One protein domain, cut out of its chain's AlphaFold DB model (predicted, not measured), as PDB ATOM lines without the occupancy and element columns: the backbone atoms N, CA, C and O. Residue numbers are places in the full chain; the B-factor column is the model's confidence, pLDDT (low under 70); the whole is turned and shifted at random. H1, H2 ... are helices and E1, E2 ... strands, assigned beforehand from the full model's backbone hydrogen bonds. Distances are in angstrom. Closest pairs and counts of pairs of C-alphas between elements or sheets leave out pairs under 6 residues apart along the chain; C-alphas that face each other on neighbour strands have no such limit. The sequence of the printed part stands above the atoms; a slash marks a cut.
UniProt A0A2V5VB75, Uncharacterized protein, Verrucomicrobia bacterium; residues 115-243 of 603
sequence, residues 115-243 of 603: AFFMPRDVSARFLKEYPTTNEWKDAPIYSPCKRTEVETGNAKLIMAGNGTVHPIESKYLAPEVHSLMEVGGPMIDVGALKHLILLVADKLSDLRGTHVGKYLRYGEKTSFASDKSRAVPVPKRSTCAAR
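Overview. This is residues 115 to 243 of the 603 residues of an uncharacterized protein of Verrucomicrobia bacterium (UniProt A0A2V5VB75). With little regular structure, a small hairpin, E1 and E2, sits between H4 and both H1 and H3; a second hairpin, E3 and E4, lies beside it. Of 129 printed residues, 51 are in H1 H2 H3 E1 E2 E3 E4 H4 H5, class mixed, both sheets antiparallel. Compact, with radius of gyration of the C-alphas 15.5 A, it spans 43 by 42 by 28 A.

Arrangement. Within hydrogen-bond range are N 156 and O 168 of E1, residues 155 to 159, and E2, 165 to 169, and N 197 and O 174 of E4, 195 to 198, and E3, 173 to 177, each 2.8 A. The closest C-alphas of E2 and H4, 211 to 221, are 168 and 212, 5.0 A. H1, 123 to 129, touches H3, 147 to 151; closest C-alphas 123 and 150, 6.8 A. H1 and H3 have every O i to N i+4 pair within range.

Along the chain. C-alpha 123, where H1 begins, is at (183.612, 190.245, 121.761); H5 is residues 238 to 241, and C-alpha 241, where it ends, is at (190.082, 197.452, 92.753). H2 is 133 to 137; H4 spans 16.1 A.

Size, cuts and confidence. The printed part has no cut, each link after E3 is long, and residues 227 to 229 have pLDDT under 70.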
ATOM      1  N   ALA A 115     187.566 201.469 107.705       92.00
ATOM      2  CA  ALA A 115     186.262 201.157 108.292       92.00
ATOM      3  C   ALA A 115     185.771 199.711 108.033       92.00
ATOM      4  O   ALA A 115     184.902 199.226 108.756       92.00
ATOM      5  N   PHE A 116     186.295 199.036 107.009       95.19
ATOM      6  CA  PHE A 116     185.979 197.642 106.686       95.19
ATOM      7  C   PHE A 116     187.107 196.691 107.105       95.19
ATOM      8  O   PHE A 116     186.856 195.674 107.742       95.19
ATOM      9  N   PHE A 117     188.355 197.017 106.757       96.25
ATOM     10  CA  PHE A 117     189.495 196.121 106.969       96.25
ATOM     11  C   PHE A 117     190.109 196.204 108.362       96.25
ATOM     12  O   PHE A 117     190.788 195.258 108.757       96.25
ATOM     13  N   MET A 118     189.877 197.300 109.090       95.38
ATOM     14  CA  MET A 118     190.430 197.549 110.421       95.38
ATOM     15  C   MET A 118     189.332 197.668 111.495       95.38
ATOM     16  O   MET A 118     189.171 198.727 112.107       95.38
ATOM     17  N   PRO A 119     188.485 196.640 111.701       95.88
ATOM     18  CA  PRO A 119     187.373 196.735 112.637       95.88
ATOM     19  C   PRO A 119     187.829 196.605 114.099       95.88
ATOM     20  O   PRO A 119     188.936 196.160 114.399       95.88
ATOM     21  N   ARG A 120     186.944 196.952 115.040       95.88
ATOM     22  CA  ARG A 120     187.219 196.827 116.486       95.88
ATOM     23  C   ARG A 120     186.711 195.514 117.054       95.88
ATOM     24  O   ARG A 120     185.593 195.116 116.732       95.88
ATOM     25  N   ASP A 121     187.473 194.895 117.951       95.19
ATOM     26  CA  ASP A 121     187.011 193.724 118.706       95.19
ATOM     27  C   ASP A 121     185.999 194.153 119.780       95.19
ATOM     28  O   ASP A 121     186.315 194.925 120.686       95.19
ATOM     29  N   VAL A 122     184.761 193.668 119.676       96.00
ATOM     30  CA  VAL A 122     183.684 193.934 120.644       96.00
ATOM     31  C   VAL A 122     183.231 192.669 121.372       96.00
ATOM     32  O   VAL A 122     182.246 192.706 122.111       96.00
ATOM     33  N   SER A 123     183.966 191.561 121.217       94.81
ATOM     34  CA  SER A 123     183.612 190.245 121.761       94.81
ATOM     35  C   SER A 123     183.401 190.289 123.275       94.81
ATOM     36  O   SER A 123     182.351 189.879 123.767       94.81
ATOM     37  N   ALA A 124     184.351 190.866 124.021       93.94
ATOM     38  CA  ALA A 124     184.281 190.951 125.481       93.94
ATOM     39  C   ALA A 124     183.077 191.776 125.973       93.94
ATOM     40  O   ALA A 124     182.421 191.402 126.944       93.94
ATOM     41  N   ARG A 125     182.756 192.878 125.280       95.19
ATOM     42  CA  ARG A 125     181.591 193.716 125.598       95.19
ATOM     43  C   ARG A 125     180.291 192.941 125.385       95.19
ATOM     44  O   ARG A 125     179.476 192.873 126.296       95.19
ATOM     45  N   PHE A 126     180.129 192.312 124.222       95.44
ATOM     46  CA  PHE A 126     178.922 191.551 123.886       95.44
ATOM     47  C   PHE A 126     178.709 190.350 124.812       95.44
ATOM     48  O   PHE A 126     177.585 190.092 125.232       95.44
ATOM     49  N   LEU A 127     179.780 189.643 125.188       94.94
ATOM     50  CA  LEU A 127     179.684 188.532 126.136       94.94
ATOM     51  C   LEU A 127     179.181 188.974 127.518       94.94
ATOM     52  O   LEU A 127     178.531 188.174 128.194       94.94
ATOM     53  N   LYS A 128     179.469 190.221 127.917       95.50
ATOM     54  CA  LYS A 128     179.018 190.829 129.174       95.50
ATOM     55  C   LYS A 128     177.596 191.390 129.085       95.50
ATOM     56  O   LYS A 128     176.846 191.250 130.043       95.50
ATOM     57  N   GLU A 129     177.242 192.030 127.972       95.00
ATOM     58  CA  GLU A 129     175.919 192.640 127.756       95.00
ATOM     59  C   GLU A 129     174.815 191.600 127.519       95.00
ATOM     60  O   GLU A 129     173.685 191.813 127.944       95.00
ATOM     61  N   TYR A 130     175.150 190.462 126.902       94.00
ATOM     62  CA  TYR A 130     174.203 189.391 126.570       94.00
ATOM     63  C   TYR A 130     174.618 188.060 127.215       94.00
ATOM     64  O   TYR A 130     175.023 187.138 126.497       94.00
ATOM     65  N   PRO A 131     174.604 187.944 128.557       91.00
ATOM     66  CA  PRO A 131     175.240 186.843 129.280       91.00
ATOM     67  C   PRO A 131     174.602 185.472 129.025       91.00
ATOM     68  O   PRO A 131     175.305 184.464 129.085       91.00
ATOM     69  N   THR A 132     173.304 185.400 128.720       91.12
ATOM     70  CA  THR A 132     172.604 184.121 128.510       91.12
ATOM     71  C   THR A 132     172.389 183.779 127.032       91.12
ATOM     72  O   THR A 132     172.339 184.645 126.163       91.12
ATOM     73  N   THR A 133     172.187 182.491 126.723       88.62
ATOM     74  CA  THR A 133     171.884 182.022 125.354       88.62
ATOM     75  C   THR A 133     170.595 182.616 124.782       88.62
ATOM     76  O   THR A 133     170.474 182.738 123.565       88.62
ATOM     77  N   ASN A 134     169.620 182.953 125.632       88.06
ATOM     78  CA  ASN A 134     168.379 183.578 125.181       88.06
ATOM     79  C   ASN A 134     168.607 185.051 124.840       88.06
ATOM     80  O   ASN A 134     168.290 185.438 123.723       88.06
ATOM     81  N   GLU A 135     169.250 185.818 125.722       88.06
ATOM     82  CA  GLU A 135     169.601 187.223 125.453       88.06
ATOM     83  C   GLU A 135     170.542 187.356 124.249       88.06
ATOM     84  O   GLU A 135     170.434 188.299 123.474       88.06
ATOM     85  N   TRP A 136     171.432 186.383 124.026       93.00
ATOM     86  CA  TRP A 136     172.315 186.368 122.857       93.00
ATOM     87  C   TRP A 136     171.560 186.342 121.522       93.00
ATOM     88  O   TRP A 136     172.066 186.845 120.523       93.00
ATOM     89  N   LYS A 137     170.351 185.764 121.475       89.06
ATOM     90  CA  LYS A 137     169.525 185.774 120.254       89.06
ATOM     91  C   LYS A 137     169.011 187.172 119.917       89.06
ATOM     92  O   LYS A 137     168.781 187.443 118.743       89.06
ATOM     93  N   ASP A 138     168.878 188.027 120.928       89.88
ATOM     94  CA  ASP A 138     168.454 189.420 120.796       89.88
ATOM     95  C   ASP A 138     169.648 190.369 120.576       89.88
ATOM     96  O   ASP A 138     169.464 191.571 120.368       89.88
ATOM     97  N   ALA A 139     170.882 189.850 120.602       90.81
ATOM     98  CA  ALA A 139     172.072 190.644 120.340       90.81
ATOM     99  C   ALA A 139     172.063 191.168 118.888       90.81
ATOM    100  O   ALA A 139     171.800 190.395 117.960       90.81
ATOM    101  N   PRO A 140     172.405 192.450 118.649       93.31
ATOM    102  CA  PRO A 140     172.371 193.083 117.328       93.31
ATOM    103  C   PRO A 140     173.568 192.656 116.458       93.31
ATOM    104  O   PRO A 140     174.378 193.475 116.022       93.31
ATOM    105  N   ILE A 141     173.700 191.351 116.222       93.94
ATOM    106  CA  ILE A 141     174.735 190.742 115.391       93.94
ATOM    107  C   ILE A 141     174.165 190.570 113.981       93.94
ATOM    108  O   ILE A 141     173.143 189.918 113.783       93.94
ATOM    109  N   TYR A 142     174.844 191.135 112.986       91.19
ATOM    110  CA  TYR A 142     174.370 191.204 111.603       91.19
ATOM    111  C   TYR A 142     174.103 189.826 110.978       91.19
ATOM    112  O   TYR A 142     173.196 189.674 110.162       91.19
ATOM    113  N   SER A 143     174.883 188.809 111.357       89.00
ATOM    114  CA  SER A 143     174.664 187.429 110.924       89.00
ATOM    115  C   SER A 143     174.693 186.455 112.103       89.00
ATOM    116  O   SER A 143     175.518 186.645 112.996       89.00
ATOM    117  N   PRO A 144     173.876 185.381 112.095       88.94
ATOM    118  CA  PRO A 144     173.790 184.449 113.218       88.94
ATOM    119  C   PRO A 144     175.147 183.848 113.605       88.94
ATOM    120  O   PRO A 144     175.847 183.298 112.754       88.94
ATOM    121  N   CYS A 145     175.468 183.907 114.897       92.44
ATOM    122  CA  CYS A 145     176.657 183.322 115.517       92.44
ATOM    123  C   CYS A 145     176.262 182.701 116.855       92.44
ATOM    124  O   CYS A 145     175.485 183.302 117.600       92.44
ATOM    125  N   LYS A 146     176.794 181.524 117.196       93.06
ATOM    126  CA  LYS A 146     176.576 180.949 118.529       93.06
ATOM    127  C   LYS A 146     177.457 181.665 119.550       93.06
ATOM    128  O   LYS A 146     178.619 181.944 119.270       93.06
ATOM    129  N   ARG A 147     176.935 181.886 120.757       92.94
ATOM    130  CA  ARG A 147     177.702 182.451 121.879       92.94
ATOM    131  C   ARG A 147     178.956 181.628 122.194       92.94
ATOM    132  O   ARG A 147     180.031 182.188 122.374       92.94
ATOM    133  N   THR A 148     178.829 180.301 122.164       94.00
ATOM    134  CA  THR A 148     179.928 179.368 122.450       94.00
ATOM    135  C   THR A 148     181.102 179.504 121.477       94.00
ATOM    136  O   THR A 148     182.243 179.285 121.870       94.00
ATOM    137  N   GLU A 149     180.864 179.900 120.220       93.75
ATOM    138  CA  GLU A 149     181.937 180.160 119.244       93.75
ATOM    139  C   GLU A 149     182.790 181.371 119.653       93.75
ATOM    140  O   GLU A 149     184.001 181.366 119.437       93.75
ATOM    141  N   VAL A 150     182.172 182.369 120.290       94.62
ATOM    142  CA  VAL A 150     182.845 183.580 120.781       94.62
ATOM    143  C   VAL A 150     183.537 183.325 122.121       94.62
ATOM    144  O   VAL A 150     184.679 183.729 122.307       94.62
ATOM    145  N   GLU A 151     182.896 182.590 123.036       94.00
ATOM    146  CA  GLU A 151     183.488 182.216 124.335       94.00
ATOM    147  C   GLU A 151     184.732 181.335 124.184       94.00
ATOM    148  O   GLU A 151     185.703 181.496 124.918       94.00
ATOM    149  N   THR A 152     184.719 180.421 123.212       93.81
ATOM    150  CA  THR A 152     185.871 179.554 122.909       93.81
ATOM    151  C   THR A 152     186.977 180.271 122.133       93.81
ATOM    152  O   THR A 152     188.046 179.698 121.940       93.81
ATOM    153  N   GLY A 153     186.738 181.504 121.671       93.12
ATOM    154  CA  GLY A 153     187.683 182.265 120.857       93.12
ATOM    155  C   GLY A 153     187.828 181.757 119.419       93.12
ATOM    156  O   GLY A 153     188.735 182.197 118.716       93.12
ATOM    157  N   ASN A 154     186.950 180.860 118.955       95.44
ATOM    158  CA  ASN A 154     186.940 180.384 117.567       95.44
ATOM    159  C   ASN A 154     186.464 181.471 116.592       95.44
ATOM    160  O   ASN A 154     186.945 181.550 115.459       95.44
ATOM    161  N   ALA A 155     185.549 182.327 117.045       96.12
ATOM    162  CA  ALA A 155     185.105 183.519 116.340       96.12
ATOM    163  C   ALA A 155     185.230 184.755 117.235       96.12
ATOM    164  O   ALA A 155     185.086 184.681 118.453       96.12
ATOM    165  N   LYS A 156     185.452 185.909 116.613       97.00
ATOM    166  CA  LYS A 156     185.391 187.225 117.248       97.00
ATOM    167  C   LYS A 156     184.214 188.003 116.691       97.00
ATOM    168  O   LYS A 156     183.888 187.889 115.508       97.00
ATOM    169  N   LEU A 157     183.599 188.820 117.537       97.12
ATOM    170  CA  LEU A 157     182.650 189.833 117.100       97.12
ATOM    171  C   LEU A 157     183.411 191.116 116.800       97.12
ATOM    172  O   LEU A 157     184.008 191.717 117.695       97.12
ATOM    173  N   ILE A 158     183.368 191.535 115.541       97.06
ATOM    174  CA  ILE A 158     184.012 192.754 115.071       97.06
ATOM    175  C   ILE A 158     182.964 193.819 114.780       97.06
ATOM    176  O   ILE A 158     181.888 193.521 114.265       97.06
ATOM    177  N   MET A 159     183.274 195.069 115.104       97.00
ATOM    178  CA  MET A 159     182.449 196.226 114.773       97.00
ATOM    179  C   MET A 159     183.101 196.995 113.625       97.00
ATOM    180  O   MET A 159     184.199 197.535 113.782       97.00
ATOM    181  N   ALA A 160     182.423 197.031 112.477       95.06
ATOM    182  CA  ALA A 160     182.840 197.815 111.321       95.06
ATOM    183  C   ALA A 160     182.632 199.320 111.579       95.06
ATOM    184  O   ALA A 160     181.864 199.715 112.456       95.06
ATOM    185  N   GLY A 161     183.265 200.183 110.785       89.50
ATOM    186  CA  GLY A 161     183.244 201.638 110.983       89.50
ATOM    187  C   GLY A 161     181.872 202.306 110.816       89.50
ATOM    188  O   GLY A 161     181.713 203.461 111.183       89.50
ATOM    189  N   ASN A 162     180.864 201.586 110.317       90.06
ATOM    190  CA  ASN A 162     179.468 202.037 110.293       90.06
ATOM    191  C   ASN A 162     178.636 201.541 111.495       90.06
ATOM    192  O   ASN A 162     177.416 201.677 111.491       90.06
ATOM    193  N   GLY A 163     179.280 200.930 112.493       92.62
ATOM    194  CA  GLY A 163     178.651 200.444 113.722       92.62
ATOM    195  C   GLY A 163     178.020 199.054 113.626       92.62
ATOM    196  O   GLY A 163     177.569 198.532 114.642       92.62
ATOM    197  N   THR A 164     178.000 198.422 112.447       94.81
ATOM    198  CA  THR A 164     177.470 197.056 112.309       94.81
ATOM    199  C   THR A 164     178.426 196.023 112.904       94.81
ATOM    200  O   THR A 164     179.645 196.126 112.743       94.81
ATOM    201  N   VAL A 165     177.870 195.021 113.589       97.31
ATOM    202  CA  VAL A 165     178.640 193.976 114.277       97.31
ATOM    203  C   VAL A 165     178.528 192.659 113.528       97.31
ATOM    204  O   VAL A 165     177.427 192.191 113.255       97.31
ATOM    205  N   HIS A 166     179.667 192.046 113.219       97.38
ATOM    206  CA  HIS A 166     179.746 190.811 112.443       97.38
ATOM    207  C   HIS A 166     180.600 189.775 113.176       97.38
ATOM    208  O   HIS A 166     181.615 190.137 113.769       97.38
ATOM    209  N   PRO A 167     180.232 188.489 113.146       97.50
ATOM    210  CA  PRO A 167     181.144 187.426 113.530       97.50
ATOM    211  C   PRO A 167     182.184 187.215 112.424       97.50
ATOM    212  O   PRO A 167     181.854 187.286 111.242       97.50
ATOM    213  N   ILE A 168     183.427 186.931 112.800       97.56
ATOM    214  CA  ILE A 168     184.494 186.484 111.895       97.56
ATOM    215  C   ILE A 168     185.329 185.438 112.633       97.56
ATOM    216  O   ILE A 168     185.603 185.585 113.824       97.56
ATOM    217  N   GLU A 169     185.740 184.373 111.949       97.50
ATOM    218  CA  GLU A 169     186.631 183.368 112.523       97.50
ATOM    219  C   GLU A 169     187.977 183.994 112.920       97.50
ATOM    220  O   GLU A 169     188.617 184.684 112.123       97.50
ATOM    221  N   SER A 170     188.452 183.707 114.133       96.38
ATOM    222  CA  SER A 170     189.633 184.363 114.714       96.38
ATOM    223  C   SER A 170     190.907 184.193 113.886       96.38
ATOM    224  O   SER A 170     191.776 185.053 113.930       96.38
ATOM    225  N   LYS A 171     191.012 183.117 113.092       95.94
ATOM    226  CA  LYS A 171     192.159 182.858 112.206       95.94
ATOM    227  C   LYS A 171     192.333 183.894 111.085       95.94
ATOM    228  O   LYS A 171     193.429 184.003 110.551       95.94
ATOM    229  N   TYR A 172     191.275 184.630 110.731       97.06
ATOM    230  CA  TYR A 172     191.315 185.693 109.717       97.06
ATOM    231  C   TYR A 172     191.564 187.080 110.319       97.06
ATOM    232  O   TYR A 172     191.513 188.078 109.603       97.06
ATOM    233  N   LEU A 173     191.793 187.165 111.631       96.88
ATOM    234  CA  LEU A 173     191.958 188.421 112.347       96.88
ATOM    235  C   LEU A 173     193.290 188.440 113.090       96.88
ATOM    236  O   LEU A 173     193.639 187.497 113.796       96.88
ATOM    237  N   ALA A 174     194.000 189.557 112.992       95.38
ATOM    238  CA  ALA A 174     195.195 189.824 113.786       95.38
ATOM    239  C   ALA A 174     195.104 191.218 114.423       95.38
ATOM    240  O   ALA A 174     194.448 192.082 113.852       95.38
ATOM    241  N   PRO A 175     195.731 191.475 115.583       95.31
ATOM    242  CA  PRO A 175     195.872 192.836 116.098       95.31
ATOM    243  C   PRO A 175     196.656 193.725 115.125       95.31
ATOM    244  O   PRO A 175     197.589 193.260 114.467       95.31
ATOM    245  N   GLU A 176     196.282 194.998 115.052       94.56
ATOM    246  CA  GLU A 176     196.856 195.976 114.128       94.56
ATOM    247  C   GLU A 176     197.152 197.292 114.853       94.56
ATOM    248  O   GLU A 176     196.448 197.675 115.792       94.56
ATOM    249  N   VAL A 177     198.228 197.969 114.448       94.12
ATOM    250  CA  VAL A 177     198.601 199.275 115.001       94.12
ATOM    251  C   VAL A 177     198.062 200.375 114.098       94.12
ATOM    252  O   VAL A 177     198.736 200.823 113.172       94.12
ATOM    253  N   HIS A 178     196.861 200.846 114.421       91.38
ATOM    254  CA  HIS A 178     196.169 201.825 113.588       91.38
ATOM    255  C   HIS A 178     196.800 203.223 113.653       91.38
ATOM    256  O   HIS A 178     196.870 203.959 112.669       91.38
ATOM    257  N   SER A 179     197.240 203.626 114.848       88.19
ATOM    258  CA  SER A 179     197.766 204.963 115.115       88.19
ATOM    259  C   SER A 179     198.737 204.953 116.285       88.19
ATOM    260  O   SER A 179     198.542 204.247 117.274       88.19
ATOM    261  N   LEU A 180     199.735 205.838 116.236       86.31
ATOM    262  CA  LEU A 180     200.654 206.060 117.353       86.31
ATOM    263  C   LEU A 180     199.946 206.613 118.606       86.31
ATOM    264  O   LEU A 180     200.510 206.600 119.695       86.31
ATOM    265  N   MET A 181     198.704 207.098 118.495       84.19
ATOM    266  CA  MET A 181     197.910 207.480 119.670       84.19
ATOM    267  C   MET A 181     197.565 206.287 120.570       84.19
ATOM    268  O   MET A 181     197.357 206.484 121.764       84.19
ATOM    269  N   GLU A 182     197.523 205.068 120.023       84.81
ATOM    270  CA  GLU A 182     197.284 203.832 120.784       84.81
ATOM    271  C   GLU A 182     198.567 203.297 121.435       84.81
ATOM    272  O   GLU A 182     198.512 202.442 122.314       84.81
ATOM    273  N   VAL A 183     199.726 203.836 121.045       89.06
ATOM    274  CA  VAL A 183     201.035 203.402 121.530       89.06
ATOM    275  C   VAL A 183     201.554 204.390 122.575       89.06
ATOM    276  O   VAL A 183     201.835 205.559 122.295       89.06
ATOM    277  N   GLY A 184     201.649 203.918 123.820       88.56
ATOM    278  CA  GLY A 184     202.060 204.728 124.968       88.56
ATOM    279  C   GLY A 184     203.571 204.920 125.106       88.56
ATOM    280  O   GLY A 184     203.992 205.913 125.694       88.56
ATOM    281  N   GLY A 185     204.384 204.011 124.565       93.50
ATOM    282  CA  GLY A 185     205.841 204.031 124.695       93.50
ATOM    283  C   GLY A 185     206.545 203.214 123.607       93.50
ATOM    284  O   GLY A 185     205.892 202.748 122.674       93.50
ATOM    285  N   PRO A 186     207.875 203.033 123.686       95.12
ATOM    286  CA  PRO A 186     208.634 202.375 122.622       95.12
ATOM    287  C   PRO A 186     208.382 200.870 122.502       95.12
ATOM    288  O   PRO A 186     208.792 200.274 121.512       95.12
ATOM    289  N   MET A 187     207.702 200.250 123.468       95.56
ATOM    290  CA  MET A 187     207.202 198.885 123.341       95.56
ATOM    291  C   MET A 187     205.700 198.894 123.069       95.56
ATOM    292  O   MET A 187     204.938 199.560 123.769       95.56
ATOM    293  N   ILE A 188     205.278 198.150 122.044       94.25
ATOM    294  CA  ILE A 188     203.864 198.028 121.689       94.25
ATOM    295  C   ILE A 188     203.203 197.024 122.632       94.25
ATOM    296  O   ILE A 188     203.548 195.842 122.629       94.25
ATOM    297  N   ASP A 189     202.230 197.491 123.410       92.19
ATOM    298  CA  ASP A 189     201.337 196.620 124.169       92.19
ATOM    299  C   ASP A 189     200.202 196.130 123.262       92.19
ATOM    300  O   ASP A 189     199.275 196.873 122.938       92.19
ATOM    301  N   VAL A 190     200.279 194.861 122.856       92.50
ATOM    302  CA  VAL A 190     199.280 194.216 121.988       92.50
ATOM    303  C   VAL A 190     197.889 194.220 122.633       92.50
ATOM    304  O   VAL A 190     196.891 194.312 121.921       92.50
ATOM    305  N   GLY A 191     197.806 194.142 123.966       88.81
ATOM    306  CA  GLY A 191     196.536 194.114 124.694       88.81
ATOM    307  C   GLY A 191     195.804 195.457 124.708       88.81
ATOM    308  O   GLY A 191     194.589 195.486 124.897       88.81
ATOM    309  N   ALA A 192     196.520 196.560 124.479       88.00
ATOM    310  CA  ALA A 192     195.959 197.909 124.437       88.00
ATOM    311  C   ALA A 192     195.443 198.321 123.044       88.00
ATOM    312  O   ALA A 192     194.767 199.351 122.920       88.00
ATOM    313  N   LEU A 193     195.748 197.538 122.000       92.62
ATOM    314  CA  LEU A 193     195.339 197.822 120.623       92.62
ATOM    315  C   LEU A 193     193.833 197.639 120.452       92.62
ATOM    316  O   LEU A 193     193.243 196.656 120.902       92.62
ATOM    317  N   LYS A 194     193.200 198.602 119.782       90.69
ATOM    318  CA  LYS A 194     191.733 198.632 119.642       90.69
ATOM    319  C   LYS A 194     191.250 198.004 118.346       90.69
ATOM    320  O   LYS A 194     190.089 197.592 118.265       90.69
ATOM    321  N   HIS A 195     192.113 197.986 117.339       94.38
ATOM    322  CA  HIS A 195     191.780 197.560 115.993       94.38
ATOM    323  C   HIS A 195     192.398 196.192 115.699       94.38
ATOM    324  O   HIS A 195     193.480 195.831 116.170       94.38
ATOM    325  N   LEU A 196     191.649 195.412 114.937       96.06
ATOM    326  CA  LEU A 196     192.107 194.192 114.299       96.06
ATOM    327  C   LEU A 196     192.248 194.471 112.810       96.06
ATOM    328  O   LEU A 196     191.571 195.352 112.302       96.06
ATOM    329  N   ILE A 197     193.038 193.678 112.101       96.19
ATOM    330  CA  ILE A 197     193.083 193.648 110.644       96.19
ATOM    331  C   ILE A 197     192.484 192.350 110.115       96.19
ATOM    332  O   ILE A 197     192.760 191.267 110.638       96.19
ATOM    333  N   LEU A 198     191.672 192.470 109.066       97.25
ATOM    334  CA  LEU A 198     191.139 191.343 108.309       97.25
ATOM    335  C   LEU A 198     192.170 190.841 107.288       97.25
ATOM    336  O   LEU A 198     192.545 191.569 106.371       97.25
ATOM    337  N   LEU A 199     192.589 189.582 107.427       96.12
ATOM    338  CA  LEU A 199     193.610 188.932 106.601       96.12
ATOM    339  C   LEU A 199     193.031 187.680 105.942       96.12
ATOM    340  O   LEU A 199     192.873 186.650 106.595       96.12
ATOM    341  N   VAL A 200     192.707 187.766 104.650       94.81
ATOM    342  CA  VAL A 200     192.073 186.677 103.895       94.81
ATOM    343  C   VAL A 200     192.706 186.559 102.511       94.81
ATOM    344  O   VAL A 200     192.556 187.469 101.704       94.81
ATOM    345  N   ALA A 201     193.357 185.427 102.238       91.62
ATOM    346  CA  ALA A 201     193.889 185.076 100.913       91.62
ATOM    347  C   ALA A 201     193.027 184.029 100.177       91.62
ATOM    348  O   ALA A 201     193.154 183.842  98.968       91.62
ATOM    349  N   ASP A 202     192.152 183.320 100.904       92.00
ATOM    350  CA  ASP A 202     191.305 182.263 100.346       92.00
ATOM    351  C   ASP A 202     190.351 182.828  99.280       92.00
ATOM    352  O   ASP A 202     189.789 183.916  99.436       92.00
ATOM    353  N   LYS A 203     190.080 182.052  98.223       90.44
ATOM    354  CA  LYS A 203     189.089 182.437  97.212       90.44
ATOM    355  C   LYS A 203     187.688 182.470  97.816       90.44
ATOM    356  O   LYS A 203     187.286 181.592  98.578       90.44
ATOM    357  N   LEU A 204     186.864 183.414  97.361       88.88
ATOM    358  CA  LEU A 204     185.486 183.574  97.845       88.88
ATOM    359  C   LEU A 204     184.617 182.313  97.646       88.88
ATOM    360  O   LEU A 204     183.653 182.094  98.387       88.88
ATOM    361  N   SER A 205     184.954 181.470  96.659       89.38
ATOM    362  CA  SER A 205     184.313 180.171  96.413       89.38
ATOM    363  C   SER A 205     184.472 179.193  97.572       89.38
ATOM    364  O   SER A 205     183.552 178.404  97.814       89.38
ATOM    365  N   ASP A 206     185.599 179.274  98.272       92.06
ATOM    366  CA  ASP A 206     186.040 178.332  99.302       92.06
ATOM    367  C   ASP A 206     185.566 178.801 100.686       92.06
ATOM    368  O   ASP A 206     185.363 178.008 101.600       92.06
ATOM    369  N   LEU A 207     185.242 180.091 100.800       93.25
ATOM    370  CA  LEU A 207     184.675 180.735 101.987       93.25
ATOM    371  C   LEU A 207     183.143 180.591 102.083       93.25
ATOM    372  O   LEU A 207     182.476 181.309 102.837       93.25
ATOM    373  N   ARG A 208     182.523 179.687 101.316       89.88
ATOM    374  CA  ARG A 208     181.074 179.440 101.395       89.88
ATOM    375  C   ARG A 208     180.693 178.857 102.759       89.88
ATOM    376  O   ARG A 208     181.296 177.909 103.235       89.88
ATOM    377  N   GLY A 209     179.678 179.443 103.394       89.25
ATOM    378  CA  GLY A 209     179.191 179.032 104.719       89.25
ATOM    379  C   GLY A 209     179.945 179.635 105.912       89.25
ATOM    380  O   GLY A 209     179.361 179.713 106.990       89.25
ATOM    381  N   THR A 210     181.169 180.132 105.712       95.62
ATOM    382  CA  THR A 210     181.964 180.812 106.753       95.62
ATOM    383  C   THR A 210     181.392 182.184 107.112       95.62
ATOM    384  O   THR A 210     180.686 182.814 106.311       95.62
ATOM    385  N   HIS A 211     181.695 182.662 108.317       96.81
ATOM    386  CA  HIS A 211     181.334 184.005 108.761       96.81
ATOM    387  C   HIS A 211     182.116 185.068 107.987       96.81
ATOM    388  O   HIS A 211     181.503 186.001 107.463       96.81
ATOM    389  N   VAL A 212     183.424 184.870 107.772       96.94
ATOM    390  CA  VAL A 212     184.231 185.777 106.938       96.94
ATOM    391  C   VAL A 212     183.676 185.904 105.516       96.94
ATOM    392  O   VAL A 212     183.568 187.006 104.985       96.94
ATOM    393  N   GLY A 213     183.212 184.807 104.910       96.50
ATOM    394  CA  GLY A 213     182.619 184.836 103.576       96.50
ATOM    395  C   GLY A 213     181.309 185.629 103.523       96.50
ATOM    396  O   GLY A 213     180.994 186.232 102.496       96.50
ATOM    397  N   LYS A 214     180.527 185.659 104.612       96.12
ATOM    398  CA  LYS A 214     179.353 186.546 104.726       96.12
ATOM    399  C   LYS A 214     179.788 188.009 104.841       96.12
ATOM    400  O   LYS A 214     179.205 188.851 104.162       96.12
ATOM    401  N   TYR A 215     180.828 188.290 105.628       96.81
ATOM    402  CA  TYR A 215     181.371 189.639 105.799       96.81
ATOM    403  C   TYR A 215     181.955 190.219 104.499       96.81
ATOM    404  O   TYR A 215     181.694 191.371 104.156       96.81
ATOM    405  N   LEU A 216     182.656 189.407 103.701       96.44
ATOM    406  CA  LEU A 216     183.158 189.827 102.388       96.44
ATOM    407  C   LEU A 216     182.018 190.173 101.417       96.44
ATOM    408  O   LEU A 216     182.037 191.246 100.815       96.44
ATOM    409  N   ARG A 217     180.968 189.341 101.331       95.19
ATOM    410  CA  ARG A 217     179.767 189.639 100.515       95.19
ATOM    411  C   ARG A 217     179.007 190.873 100.998       95.19
ATOM    412  O   ARG A 217     178.360 191.560 100.208       95.19
ATOM    413  N   TYR A 218     179.055 191.146 102.299       95.00
ATOM    414  CA  TYR A 218     178.548 192.388 102.865       95.00
ATOM    415  C   TYR A 218     179.364 193.595 102.365       95.00
ATOM    416  O   TYR A 218     178.774 194.575 101.906       95.00
ATOM    417  N   GLY A 219     180.698 193.500 102.353       93.81
ATOM    418  CA  GLY A 219     181.597 194.521 101.800       93.81
ATOM    419  C   GLY A 219     181.395 194.794 100.305       93.81
ATOM    420  O   GLY A 219     181.442 195.948  99.884       93.81
ATOM    421  N   GLU A 220     181.064 193.770  99.509       94.69
ATOM    422  CA  GLU A 220     180.765 193.915  98.071       94.69
ATOM    423  C   GLU A 220     179.595 194.862  97.773       94.69
ATOM    424  O   GLU A 220     179.525 195.452  96.694       94.69
ATOM    425  N   LYS A 221     178.669 195.007  98.727       93.62
ATOM    426  CA  LYS A 221     177.441 195.801  98.581       93.62
ATOM    427  C   LYS A 221     177.443 197.072  99.425       93.62
ATOM    428  O   LYS A 221     176.673 197.985  99.141       93.62
ATOM    429  N   THR A 222     178.283 197.131 100.454       92.12
ATOM    430  CA  THR A 222     178.273 198.210 101.444       92.12
ATOM    431  C   THR A 222     179.272 199.295 101.082       92.12
ATOM    432  O   THR A 222     180.442 199.022 100.826       92.12
ATOM    433  N   SER A 223     178.819 200.543 101.121       89.81
ATOM    434  CA  SER A 223     179.683 201.720 101.070       89.81
ATOM    435  C   SER A 223     179.917 202.273 102.472       89.81
ATOM    436  O   SER A 223     178.977 202.401 103.257       89.81
ATOM    437  N   PHE A 224     181.150 202.674 102.755       85.75
ATOM    438  CA  PHE A 224     181.505 203.412 103.966       85.75
ATOM    439  C   PHE A 224     181.692 204.882 103.602       85.75
ATOM    440  O   PHE A 224     182.370 205.180 102.615       85.75
ATOM    441  N   ALA A 225     181.067 205.778 104.365       78.69
ATOM    442  CA  ALA A 225     181.223 207.213 104.175       78.69
ATOM    443  C   ALA A 225     182.673 207.634 104.454       78.69
ATOM    444  O   ALA A 225     183.343 207.071 105.319       78.69
ATOM    445  N   SER A 226     183.157 208.610 103.695       71.00
ATOM    446  CA  SER A 226     184.465 209.227 103.870       71.00
ATOM    447  C   SER A 226     184.347 210.681 103.444       71.00
ATOM    448  O   SER A 226     183.781 210.956 102.391       71.00
ATOM    449  N   ASP A 227     184.920 211.591 104.223       64.12
ATOM    450  CA  ASP A 227     184.938 213.017 103.877       64.12
ATOM    451  C   ASP A 227     185.835 213.313 102.663       64.12
ATOM    452  O   ASP A 227     185.754 214.388 102.078       64.12
ATOM    453  N   LYS A 228     186.691 212.355 102.282       64.06
ATOM    454  CA  LYS A 228     187.700 212.502 101.225       64.06
ATOM    455  C   LYS A 228     187.335 211.812  99.913       64.06
ATOM    456  O   LYS A 228     187.970 212.070  98.905       64.06
ATOM    457  N   SER A 229     186.363 210.897  99.916       67.06
ATOM    458  CA  SER A 229     186.073 210.058  98.745       67.06
ATOM    459  C   SER A 229     184.583 209.776  98.588       67.06
ATOM    460  O   SER A 229     183.840 209.645  99.564       67.06
ATOM    461  N   ARG A 230     184.137 209.634  97.334       74.81
ATOM    462  CA  ARG A 230     182.752 209.269  97.016       74.81
ATOM    463  C   ARG A 230     182.403 207.923  97.656       74.81
ATOM    464  O   ARG A 230     183.149 206.954  97.540       74.81
ATOM    465  N   ALA A 231     181.228 207.845  98.277       81.44
ATOM    466  CA  ALA A 231     180.720 206.606  98.852       81.44
ATOM    467  C   ALA A 231     180.445 205.570  97.746       81.44
ATOM    468  O   ALA A 231     179.425 205.614  97.059       81.44
ATOM    469  N   VAL A 232     181.380 204.638  97.574       87.25
ATOM    470  CA  VAL A 232     181.269 203.481  96.680       87.25
ATOM    471  C   VAL A 232     181.401 202.186  97.490       87.25
ATOM    472  O   VAL A 232     182.003 202.206  98.571       87.25
ATOM    473  N   PRO A 233     180.838 201.060  97.010       91.75
ATOM    474  CA  PRO A 233     181.092 199.748  97.596       91.75
ATOM    475  C   PRO A 233     182.588 199.456  97.742       91.75
ATOM    476  O   PRO A 233     183.374 199.883  96.892       91.75
ATOM    477  N   VAL A 234     182.980 198.708  98.777       90.88
ATOM    478  CA  VAL A 234     184.400 198.490  99.124       90.88
ATOM    479  C   VAL A 234     185.272 198.032  97.941       90.88
ATOM    480  O   VAL A 234     186.324 198.643  97.751       90.88
ATOM    481  N   PRO A 235     184.861 197.067  97.089       93.06
ATOM    482  CA  PRO A 235     185.686 196.612  95.964       93.06
ATOM    483  C   PRO A 235     185.907 197.677  94.886       93.06
ATOM    484  O   PRO A 235     186.838 197.569  94.100       93.06
ATOM    485  N   LYS A 236     185.036 198.694  94.815       91.25
ATOM    486  CA  LYS A 236     185.113 199.768  93.814       91.25
ATOM    487  C   LYS A 236     186.021 200.921  94.244       91.25
ATOM    488  O   LYS A 236     186.218 201.846  93.463       91.25
ATOM    489  N   ARG A 237     186.541 200.900  95.475       88.12
ATOM    490  CA  ARG A 237     187.571 201.849  95.912       88.12
ATOM    491  C   ARG A 237     188.873 201.532  95.177       88.12
ATOM    492  O   ARG A 237     189.213 200.360  95.052       88.12
ATOM    493  N   SER A 238     189.594 202.553  94.718       86.62
ATOM    494  CA  SER A 238     190.788 202.428  93.861       86.62
ATOM    495  C   SER A 238     191.804 201.403  94.384       86.62
ATOM    496  O   SER A 238     192.161 200.467  93.675       86.62
ATOM    497  N   THR A 239     192.186 201.500  95.661       86.38
ATOM    498  CA  THR A 239     193.143 200.578  96.301       86.38
ATOM    499  C   THR A 239     192.626 199.139  96.419       86.38
ATOM    500  O   THR A 239     193.413 198.198  96.446       86.38
ATOM    501  N   CYS A 240     191.312 198.933  96.524       89.56
ATOM    502  CA  CYS A 240     190.715 197.594  96.541       89.56
ATOM    503  C   CYS A 240     190.616 197.020  95.125       89.56
ATOM    504  O   CYS A 240     190.935 195.858  94.916       89.56
ATOM    505  N   ALA A 241     190.213 197.841  94.153       89.62
ATOM    506  CA  ALA A 241     190.082 197.452  92.753       89.62
ATOM    507  C   ALA A 241     191.429 197.063  92.119       89.62
ATOM    508  O   ALA A 241     191.458 196.248  91.202       89.62
ATOM    509  N   ALA A 242     192.533 197.626  92.619       87.69
ATOM    510  CA  ALA A 242     193.892 197.293  92.198       87.69
ATOM    511  C   ALA A 242     194.428 195.965  92.778       87.69
ATOM    512  O   ALA A 242     195.553 195.586  92.461       87.69
ATOM    513  N   ARG A 243     193.667 195.271  93.636       88.69
ATOM    514  CA  ARG A 243     194.060 194.001  94.268       88.69
ATOM    515  C   ARG A 243     193.227 192.840  93.733       88.69
ATOM    516  O   ARG A 243     192.027 192.990  93.511       88.69
TER     517      ARG A 243